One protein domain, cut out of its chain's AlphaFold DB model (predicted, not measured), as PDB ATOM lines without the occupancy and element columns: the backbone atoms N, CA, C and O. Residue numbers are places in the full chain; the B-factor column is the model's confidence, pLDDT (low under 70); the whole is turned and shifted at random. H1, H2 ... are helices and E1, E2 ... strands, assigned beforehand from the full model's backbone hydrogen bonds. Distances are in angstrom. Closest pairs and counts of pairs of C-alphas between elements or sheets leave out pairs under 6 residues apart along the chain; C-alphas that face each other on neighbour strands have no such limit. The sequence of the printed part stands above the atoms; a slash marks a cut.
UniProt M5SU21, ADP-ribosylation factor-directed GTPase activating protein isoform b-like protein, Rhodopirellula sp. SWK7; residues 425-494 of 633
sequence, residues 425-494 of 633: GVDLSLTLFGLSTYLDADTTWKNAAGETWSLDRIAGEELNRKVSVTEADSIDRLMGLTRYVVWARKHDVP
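This is residues 425 to 494 of the 633 residues of the protein "ADP-ribosylation factor-directed GTPase activating protein isoform b-like protein" of Rhodopirellula sp. SWK7 (UniProt M5SU21). Three helices side by side make a small up-and-down bundle, each running against the one before, with a small antiparallel hairpin of strands, E1 and E2, at its edge. The 70 printed residues, mostly helix, run H1, E1, E2, H2, H3. The whole is compact, radius of gyration of the C-alphas 12.1 A, spanning 35 by 30 by 18 A.

H1, residues 429 to 438, touches H2, residues 455 to 464, closest at C-alphas 432 and 458, 6.5 A. In the hairpin of E1, residues 444 to 446, and E2, residues 452 to 454, N 445 and O 453 are within hydrogen-bond range at 3.0 A. H3, residues 472 to 490, touches H1, the same way at a shallow tilt of 24 degrees, closest at C-alphas 480 and 433, 4.2 A. Every O i to N i+4 pair is within hydrogen-bond range in H2 and H3, 4 of 6 in H1.

H1, 14.9 A long, begins at C-alpha 429 (-20.911, 50.443, 19.049). E1 measures 7.3 A, E2 7.1 A and H2 14.3 A. H3, 27.1 A, ends at C-alpha 490 (-32.790, 35.751, 24.017).

The farthest C-alphas, 442 and 470, are 34.9 A apart. The printed part has no cut, no link is long, and no printed residue is under 70 in pLDDT.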
ATOM      1  N   GLY A 425     -25.515  60.837  17.369       92.25
ATOM      2  CA  GLY A 425     -24.424  61.323  16.513       92.25
ATOM      3  C   GLY A 425     -22.997  60.981  16.967       92.25
ATOM      4  O   GLY A 425     -22.044  61.559  16.452       92.25
ATOM      5  N   VAL A 426     -22.821  60.061  17.920       93.75
ATOM      6  CA  VAL A 426     -21.501  59.552  18.339       93.75
ATOM      7  C   VAL A 426     -21.410  58.046  18.110       93.75
ATOM      8  O   VAL A 426     -22.429  57.391  17.921       93.75
ATOM      9  N   ASP A 427     -20.200  57.484  18.152       95.44
ATOM     10  CA  ASP A 427     -20.018  56.028  18.145       95.44
ATOM     11  C   ASP A 427     -20.523  55.411  19.463       95.44
ATOM     12  O   ASP A 427     -19.985  55.668  20.546       95.44
ATOM     13  N   LEU A 428     -21.567  54.594  19.355       97.31
ATOM     14  CA  LEU A 428     -22.202  53.836  20.427       97.31
ATOM     15  C   LEU A 428     -21.973  52.326  20.271       97.31
ATOM     16  O   LEU A 428     -22.583  51.558  21.006       97.31
ATOM     17  N   SER A 429     -21.093  51.868  19.376       97.50
ATOM     18  CA  SER A 429     -20.911  50.443  19.049       97.50
ATOM     19  C   SER A 429     -20.619  49.563  20.271       97.50
ATOM     20  O   SER A 429     -21.297  48.561  20.522       97.50
ATOM     21  N   LEU A 430     -19.620  49.945  21.077       97.50
ATOM     22  CA  LEU A 430     -19.238  49.198  22.282       97.50
ATOM     23  C   LEU A 430     -20.215  49.437  23.440       97.50
ATOM     24  O   LEU A 430     -20.451  48.534  24.244       97.50
ATOM     25  N   THR A 431     -20.851  50.609  23.499       98.00
ATOM     26  CA  THR A 431     -21.945  50.868  24.444       98.00
ATOM     27  C   THR A 431     -23.148  49.968  24.142       98.00
ATOM     28  O   THR A 431     -23.660  49.334  25.060       98.00
ATOM     29  N   LEU A 432     -23.545  49.815  22.875       98.44
ATOM     30  CA  LEU A 432     -24.599  48.898  22.432       98.44
ATOM     31  C   LEU A 432     -24.245  47.459  22.799       98.44
ATOM     32  O   LEU A 432     -25.084  46.744  23.346       98.44
ATOM     33  N   PHE A 433     -22.997  47.050  22.563       98.31
ATOM     34  CA  PHE A 433     -22.511  45.729  22.949       98.31
ATOM     35  C   PHE A 433     -22.657  45.478  24.459       98.31
ATOM     36  O   PHE A 433     -23.192  44.449  24.889       98.31
ATOM     37  N   GLY A 434     -22.166  46.420  25.269       97.94
ATOM     38  CA  GLY A 434     -22.216  46.352  26.724       97.94
ATOM     39  C   GLY A 434     -23.651  46.336  27.242       97.94
ATOM     40  O   GLY A 434     -24.046  45.391  27.920       97.94
ATOM     41  N   LEU A 435     -24.459  47.335  26.882       98.31
ATOM     42  CA  LEU A 435     -25.834  47.478  27.366       98.31
ATOM     43  C   LEU A 435     -26.739  46.320  26.922       98.31
ATOM     44  O   LEU A 435     -27.495  45.814  27.744       98.31
ATOM     45  N   SER A 436     -26.590  45.806  25.696       97.94
ATOM     46  CA  SER A 436     -27.328  44.612  25.230       97.94
ATOM     47  C   SER A 436     -27.001  43.345  26.035       97.94
ATOM     48  O   SER A 436     -27.669  42.326  25.903       97.94
ATOM     49  N   THR A 437     -25.942  43.360  26.851       97.06
ATOM     50  CA  THR A 437     -25.617  42.245  27.751       97.06
ATOM     51  C   THR A 437     -26.297  42.368  29.111       97.06
ATOM     52  O   THR A 437     -26.581  41.338  29.718       97.06
ATOM     53  N   TYR A 438     -26.543  43.590  29.585       97.50
ATOM     54  CA  TYR A 438     -26.980  43.848  30.959       97.50
ATOM     55  C   TYR A 438     -28.421  44.340  31.090       97.50
ATOM     56  O   TYR A 438     -28.941  44.314  32.201       97.50
ATOM     57  N   LEU A 439     -29.042  44.825  30.012       97.25
ATOM     58  CA  LEU A 439     -30.400  45.363  30.045       97.25
ATOM     59  C   LEU A 439     -31.434  44.352  29.541       97.25
ATOM     60  O   LEU A 439     -31.162  43.562  28.633       97.25
ATOM     61  N   ASP A 440     -32.636  44.446  30.101       94.69
ATOM     62  CA  ASP A 440     -33.806  43.662  29.705       94.69
ATOM     63  C   ASP A 440     -34.513  44.281  28.477       94.69
ATOM     64  O   ASP A 440     -34.284  45.442  28.122       94.69
ATOM     65  N   ALA A 441     -35.378  43.497  27.820       89.69
ATOM     66  CA  ALA A 441     -36.079  43.839  26.571       89.69
ATOM     67  C   ALA A 441     -36.848  45.170  26.592       89.69
ATOM     68  O   ALA A 441     -36.824  45.935  25.630       89.69
ATOM     69  N   ASP A 442     -37.533  45.433  27.697       90.94
ATOM     70  CA  ASP A 442     -38.448  46.553  27.913       90.94
ATOM     71  C   ASP A 442     -37.769  47.773  28.552       90.94
ATOM     72  O   ASP A 442     -38.418  48.781  28.846       90.94
ATOM     73  N   THR A 443     -36.450  47.711  28.754       96.62
ATOM     74  CA  THR A 443     -35.724  48.781  29.429       96.62
ATOM     75  C   THR A 443     -35.678  50.040  28.566       96.62
ATOM     76  O   THR A 443     -35.035  50.093  27.513       96.62
ATOM     77  N   THR A 444     -36.293  51.102  29.078       97.62
ATOM     78  CA  THR A 444     -36.139  52.473  28.587       97.62
ATOM     79  C   THR A 444     -35.578  53.347  29.700       97.62
ATOM     80  O   THR A 444     -35.834  53.114  30.882       97.62
ATOM     81  N   TRP A 445     -34.768  54.341  29.351       97.94
ATOM     82  CA  TRP A 445     -34.153  55.234  30.334       97.94
ATOM     83  C   TRP A 445     -34.041  56.657  29.799       97.94
ATOM     84  O   TRP A 445     -34.218  56.896  28.607       97.94
ATOM     85  N   LYS A 446     -33.729  57.607  30.684       98.06
ATOM     86  CA  LYS A 446     -33.359  58.968  30.291       98.06
ATOM     87  C   LYS A 446     -31.855  59.160  30.381       98.06
ATOM     88  O   LYS A 446     -31.250  58.769  31.381       98.06
ATOM     89  N   ASN A 447     -31.254  59.751  29.354       97.06
ATOM     90  CA  ASN A 447     -29.849  60.150  29.427       97.06
ATOM     91  C   ASN A 447     -29.681  61.438  30.260       97.06
ATOM     92  O   ASN A 447     -30.653  62.025  30.737       97.06
ATOM     93  N   ALA A 448     -28.442  61.912  30.404       94.31
ATOM     94  CA  ALA A 448     -28.137  63.155  31.115       94.31
ATOM     95  C   ALA A 448     -28.758  64.414  30.472       94.31
ATOM     96  O   ALA A 448     -28.924  65.419  31.154       94.31
ATOM     97  N   ALA A 449     -29.118  64.362  29.184       96.31
ATOM     98  CA  ALA A 449     -29.834  65.433  28.487       96.31
ATOM     99  C   ALA A 449     -31.368  65.334  28.642       96.31
ATOM    100  O   ALA A 449     -32.096  66.164  28.107       96.31
ATOM    101  N   GLY A 450     -31.874  64.332  29.368       97.25
ATOM    102  CA  GLY A 450     -33.305  64.107  29.579       97.25
ATOM    103  C   GLY A 450     -34.026  63.410  28.420       97.25
ATOM    104  O   GLY A 450     -35.242  63.218  28.498       97.25
ATOM    105  N   GLU A 451     -33.304  63.002  27.377       97.81
ATOM    106  CA  GLU A 451     -33.848  62.286  26.226       97.81
ATOM    107  C   GLU A 451     -34.171  60.836  26.585       97.81
ATOM    108  O   GLU A 451     -33.410  60.196  27.309       97.81
ATOM    109  N   THR A 452     -35.254  60.287  26.034       98.19
ATOM    110  CA  THR A 452     -35.615  58.875  26.222       98.19
ATOM    111  C   THR A 452     -34.829  57.974  25.272       98.19
ATOM    112  O   THR A 452     -34.858  58.161  24.054       98.19
ATOM    113  N   TRP A 453     -34.169  56.965  25.824       98.31
ATOM    114  CA  TRP A 453     -33.355  55.994  25.108       98.31
ATOM    115  C   TRP A 453     -33.827  54.565  25.365       98.31
ATOM    116  O   TRP A 453     -34.385  54.242  26.415       98.31
ATOM    117  N   SER A 454     -33.583  53.718  24.372       97.44
ATOM    118  CA  SER A 454     -33.788  52.273  24.391       97.44
ATOM    119  C   SER A 454     -32.672  51.613  23.579       97.44
ATOM    120  O   SER A 454     -31.984  52.285  22.800       97.44
ATOM    121  N   LEU A 455     -32.493  50.298  23.722       97.31
ATOM    122  CA  LEU A 455     -31.542  49.556  22.885       97.31
ATOM    123  C   LEU A 455     -31.900  49.649  21.393       97.31
ATOM    124  O   LEU A 455     -31.004  49.827  20.572       97.31
ATOM    125  N   ASP A 456     -33.191  49.644  21.055       96.31
ATOM    126  CA  ASP A 456     -33.678  49.830  19.683       96.31
ATOM    127  C   ASP A 456     -33.305  51.203  19.104       96.31
ATOM    128  O   ASP A 456     -32.941  51.298  17.929       96.31
ATOM    129  N   ARG A 457     -33.348  52.268  19.923       96.94
ATOM    130  CA  ARG A 457     -32.889  53.601  19.503       96.94
ATOM    131  C   ARG A 457     -31.385  53.599  19.245       96.94
ATOM    132  O   ARG A 457     -30.972  54.088  18.201       96.94
ATOM    133  N   ILE A 458     -30.577  53.021  20.141       98.00
ATOM    134  CA  ILE A 458     -29.119  52.931  19.941       98.00
ATOM    135  C   ILE A 458     -28.792  52.143  18.669       98.00
ATOM    136  O   ILE A 458     -27.990  52.601  17.863       98.00
ATOM    137  N   ALA A 459     -29.424  50.983  18.467       97.75
ATOM    138  CA  ALA A 459     -29.238  50.194  17.255       97.75
ATOM    139  C   ALA A 459     -29.594  50.999  15.998       97.75
ATOM    140  O   ALA A 459     -28.941  50.857  14.969       97.75
ATOM    141  N   GLY A 460     -30.597  51.876  16.086       96.94
ATOM    142  CA  GLY A 460     -30.955  52.765  14.992       96.94
ATOM    143  C   GLY A 460     -29.979  53.894  14.711       96.94
ATOM    144  O   GLY A 460     -29.683  54.151  13.550       96.94
ATOM    145  N   GLU A 461     -29.452  54.530  15.751       97.19
ATOM    146  CA  GLU A 461     -28.377  55.518  15.617       97.19
ATOM    147  C   GLU A 461     -27.135  54.879  14.987       97.19
ATOM    148  O   GLU A 461     -26.549  55.442  14.067       97.19
ATOM    149  N   GLU A 462     -26.780  53.661  15.411       96.81
ATOM    150  CA  GLU A 462     -25.667  52.918  14.823       96.81
ATOM    151  C   GLU A 462     -25.920  52.520  13.372       96.81
ATOM    152  O   GLU A 462     -24.991  52.588  12.574       96.81
ATOM    153  N   LEU A 463     -27.147  52.139  12.999       95.75
ATOM    154  CA  LEU A 463     -27.492  51.876  11.600       95.75
ATOM    155  C   LEU A 463     -27.332  53.124  10.719       95.75
ATOM    156  O   LEU A 463     -26.782  53.032   9.625       95.75
ATOM    157  N   ASN A 464     -27.737  54.287  11.226       94.69
ATOM    158  CA  ASN A 464     -27.708  55.549  10.485       94.69
ATOM    159  C   ASN A 464     -26.329  56.231  10.481       94.69
ATOM    160  O   ASN A 464     -26.108  57.196   9.746       94.69
ATOM    161  N   ARG A 465     -25.392  55.777  11.319       92.81
ATOM    162  CA  ARG A 465     -24.058  56.368  11.426       92.81
ATOM    163  C   ARG A 465     -23.224  56.030  10.192       92.81
ATOM    164  O   ARG A 465     -23.049  54.862   9.858       92.81
ATOM    165  N   LYS A 466     -22.613  57.036   9.563       89.94
ATOM    166  CA  LYS A 466     -21.602  56.812   8.518       89.94
ATOM    167  C   LYS A 466     -20.329  56.262   9.157       89.94
ATOM    168  O   LYS A 466     -19.785  56.872  10.076       89.94
ATOM    169  N   VAL A 467     -19.877  55.099   8.698       87.56
ATOM    170  CA  VAL A 467     -18.686  54.423   9.226       87.56
ATOM    171  C   VAL A 467     -17.790  54.032   8.071       87.56
ATOM    172  O   VAL A 467     -18.264  53.438   7.105       87.56
ATOM    173  N   SER A 468     -16.500  54.340   8.190       88.81
ATOM    174  CA  SER A 468     -15.517  53.874   7.224       88.81
ATOM    175  C   SER A 468     -15.363  52.356   7.318       88.81
ATOM    176  O   SER A 468     -15.020  51.811   8.369       88.81
ATOM    177  N   VAL A 469     -15.591  51.666   6.203       86.38
ATOM    178  CA  VAL A 469     -15.416  50.208   6.082       86.38
ATOM    179  C   VAL A 469     -13.944  49.781   6.107       86.38
ATOM    180  O   VAL A 469     -13.644  48.598   6.282       86.38
ATOM    181  N   THR A 470     -13.017  50.736   5.971       85.31
ATOM    182  CA  THR A 470     -11.567  50.498   6.009       85.31
ATOM    183  C   THR A 470     -10.983  50.498   7.421       85.31
ATOM    184  O   THR A 470      -9.790  50.247   7.587       85.31
ATOM    185  N   GLU A 471     -11.798  50.758   8.446       87.25
ATOM    186  CA  GLU A 471     -11.356  50.925   9.831       87.25
ATOM    187  C   GLU A 471     -11.928  49.856  10.768       87.25
ATOM    188  O   GLU A 471     -12.992  49.277  10.526       87.25
ATOM    189  N   ALA A 472     -11.253  49.647  11.905       87.56
ATOM    190  CA  ALA A 472     -11.694  48.734  12.965       87.56
ATOM    191  C   ALA A 472     -13.088  49.086  13.522       87.56
ATOM    192  O   ALA A 472     -13.806  48.214  14.009       87.56
ATOM    193  N   ASP A 473     -13.474  50.358  13.425       89.81
ATOM    194  CA  ASP A 473     -14.748  50.916  13.875       89.81
ATOM    195  C   ASP A 473     -15.948  50.257  13.187       89.81
ATOM    196  O   ASP A 473     -16.978  50.027  13.825       89.81
ATOM    197  N   SER A 474     -15.799  49.873  11.914       92.06
ATOM    198  CA  SER A 474     -16.817  49.103  11.189       92.06
ATOM    199  C   SER A 474     -17.074  47.743  11.840       92.06
ATOM    200  O   SER A 474     -18.222  47.321  11.990       92.06
ATOM    201  N   ILE A 475     -16.015  47.083  12.315       95.69
ATOM    202  CA  ILE A 475     -16.108  45.789  12.991       95.69
ATOM    203  C   ILE A 475     -16.704  45.947  14.389       95.69
ATOM    204  O   ILE A 475     -17.555  45.147  14.774       95.69
ATOM    205  N   ASP A 476     -16.321  46.986  15.139       95.56
ATOM    206  CA  ASP A 476     -16.932  47.287  16.441       95.56
ATOM    207  C   ASP A 476     -18.451  47.495  16.301       95.56
ATOM    208  O   ASP A 476     -19.221  46.912  17.073       95.56
ATOM    209  N   ARG A 477     -18.896  48.249  15.281       96.56
ATOM    210  CA  ARG A 477     -20.323  48.444  14.961       96.56
ATOM    211  C   ARG A 477     -21.018  47.119  14.681       96.56
ATOM    212  O   ARG A 477     -22.050  46.819  15.284       96.56
ATOM    213  N   LEU A 478     -20.442  46.296  13.805       97.75
ATOM    214  CA  LEU A 478     -20.983  44.977  13.472       97.75
ATOM    215  C   LEU A 478     -21.071  44.062  14.702       97.75
ATOM    216  O   LEU A 478     -22.056  43.335  14.863       97.75
ATOM    217  N   MET A 479     -20.091  44.119  15.606       97.81
ATOM    218  CA  MET A 479     -20.126  43.396  16.878       97.81
ATOM    219  C   MET A 479     -21.252  43.895  17.793       97.81
ATOM    220  O   MET A 479     -21.979  43.070  18.353       97.81
ATOM    221  N   GLY A 480     -21.428  45.214  17.933       97.94
ATOM    222  CA  GLY A 480     -22.512  45.816  18.715       97.94
ATOM    223  C   GLY A 480     -23.895  45.405  18.203       97.94
ATOM    224  O   GLY A 480     -24.708  44.879  18.964       97.94
ATOM    225  N   LEU A 481     -24.121  45.538  16.894       98.31
ATOM    226  CA  LEU A 481     -25.358  45.127  16.223       98.31
ATOM    227  C   LEU A 481     -25.610  43.614  16.336       98.31
ATOM    228  O   LEU A 481     -26.731  43.180  16.600       98.31
ATOM    229  N   THR A 482     -24.563  42.792  16.211       98.00
ATOM    230  CA  THR A 482     -24.664  41.337  16.421       98.00
ATOM    231  C   THR A 482     -25.115  41.021  17.839       98.00
ATOM    232  O   THR A 482     -25.974  40.161  18.047       98.00
ATOM    233  N   ARG A 483     -24.558  41.720  18.834       97.75
ATOM    234  CA  ARG A 483     -24.922  41.502  20.232       97.75
ATOM    235  C   ARG A 483     -26.370  41.895  20.507       97.75
ATOM    236  O   ARG A 483     -27.047  41.163  21.224       97.75
ATOM    237  N   TYR A 484     -26.844  42.971  19.891       97.88
ATOM    238  CA  TYR A 484     -28.245  43.376  19.930       97.88
ATOM    239  C   TYR A 484     -29.183  42.311  19.335       97.88
ATOM    240  O   TYR A 484     -30.167  41.945  19.968       97.88
ATOM    241  N   VAL A 485     -28.848  41.707  18.189       96.56
ATOM    242  CA  VAL A 485     -29.652  40.604  17.621       96.56
ATOM    243  C   VAL A 485     -29.681  39.382  18.542       96.56
ATOM    244  O   VAL A 485     -30.726  38.760  18.732       96.56
ATOM    245  N   VAL A 486     -28.544  39.020  19.146       94.75
ATOM    246  CA  VAL A 486     -28.491  37.916  20.121       94.75
ATOM    247  C   VAL A 486     -29.355  38.225  21.343       94.75
ATOM    248  O   VAL A 486     -30.068  37.346  21.827       94.75
ATOM    249  N   TRP A 487     -29.314  39.464  21.829       95.62
ATOM    250  CA  TRP A 487     -30.160  39.939  22.920       95.62
ATOM    251  C   TRP A 487     -31.650  39.854  22.573       95.62
ATOM    252  O   TRP A 487     -32.415  39.308  23.367       95.62
ATOM    253  N   ALA A 488     -32.046  40.302  21.382       94.44
ATOM    254  CA  ALA A 488     -33.425  40.253  20.907       94.44
ATOM    255  C   ALA A 488     -33.965  38.819  20.879       94.44
ATOM    256  O   ALA A 488     -35.040  38.540  21.404       94.44
ATOM    257  N   ARG A 489     -33.170  37.887  20.338       93.12
ATOM    258  CA  ARG A 489     -33.512  36.457  20.300       93.12
ATOM    259  C   ARG A 489     -33.627  35.852  21.695       93.12
ATOM    260  O   ARG A 489     -34.520  35.052  21.923       93.12
ATOM    261  N   LYS A 490     -32.746  36.234  22.626       93.06
ATOM    262  CA  LYS A 490     -32.790  35.751  24.017       93.06
ATOM    263  C   LYS A 490     -34.085  36.159  24.733       93.06
ATOM    264  O   LYS A 490     -34.517  35.444  25.629       93.06
ATOM    265  N   HIS A 491     -34.669  37.292  24.359       92.19
ATOM    266  CA  HIS A 491     -35.884  37.822  24.975       92.19
ATOM    267  C   HIS A 491     -37.139  37.618  24.117       92.19
ATOM    268  O   HIS A 491     -38.142  38.287  24.350       92.19
ATOM    269  N   ASP A 492     -37.083  36.731  23.117       92.88
ATOM    270  CA  ASP A 492     -38.201  36.432  22.214       92.88
ATOM    271  C   ASP A 492     -38.819  37.682  21.558       92.88
ATOM    272  O   ASP A 492     -40.018  37.727  21.263       92.88
ATOM    273  N   VAL A 493     -38.006  38.718  21.311       90.50
ATOM    274  CA  VAL A 493     -38.497  39.936  20.665       90.50
ATOM    275  C   VAL A 493     -38.858  39.613  19.208       90.50
ATOM    276  O   VAL A 493     -38.067  38.963  18.510       90.50
ATOM    277  N   PRO A 494     -40.043  40.030  18.717       90.25
ATOM    278  CA  PRO A 494     -40.455  39.741  17.352       90.25
ATOM    279  C   PRO A 494     -39.433  40.226  16.320       90.25
ATOM    280  O   PRO A 494     -38.946  41.354  16.377       90.25
TER     281      PRO A 494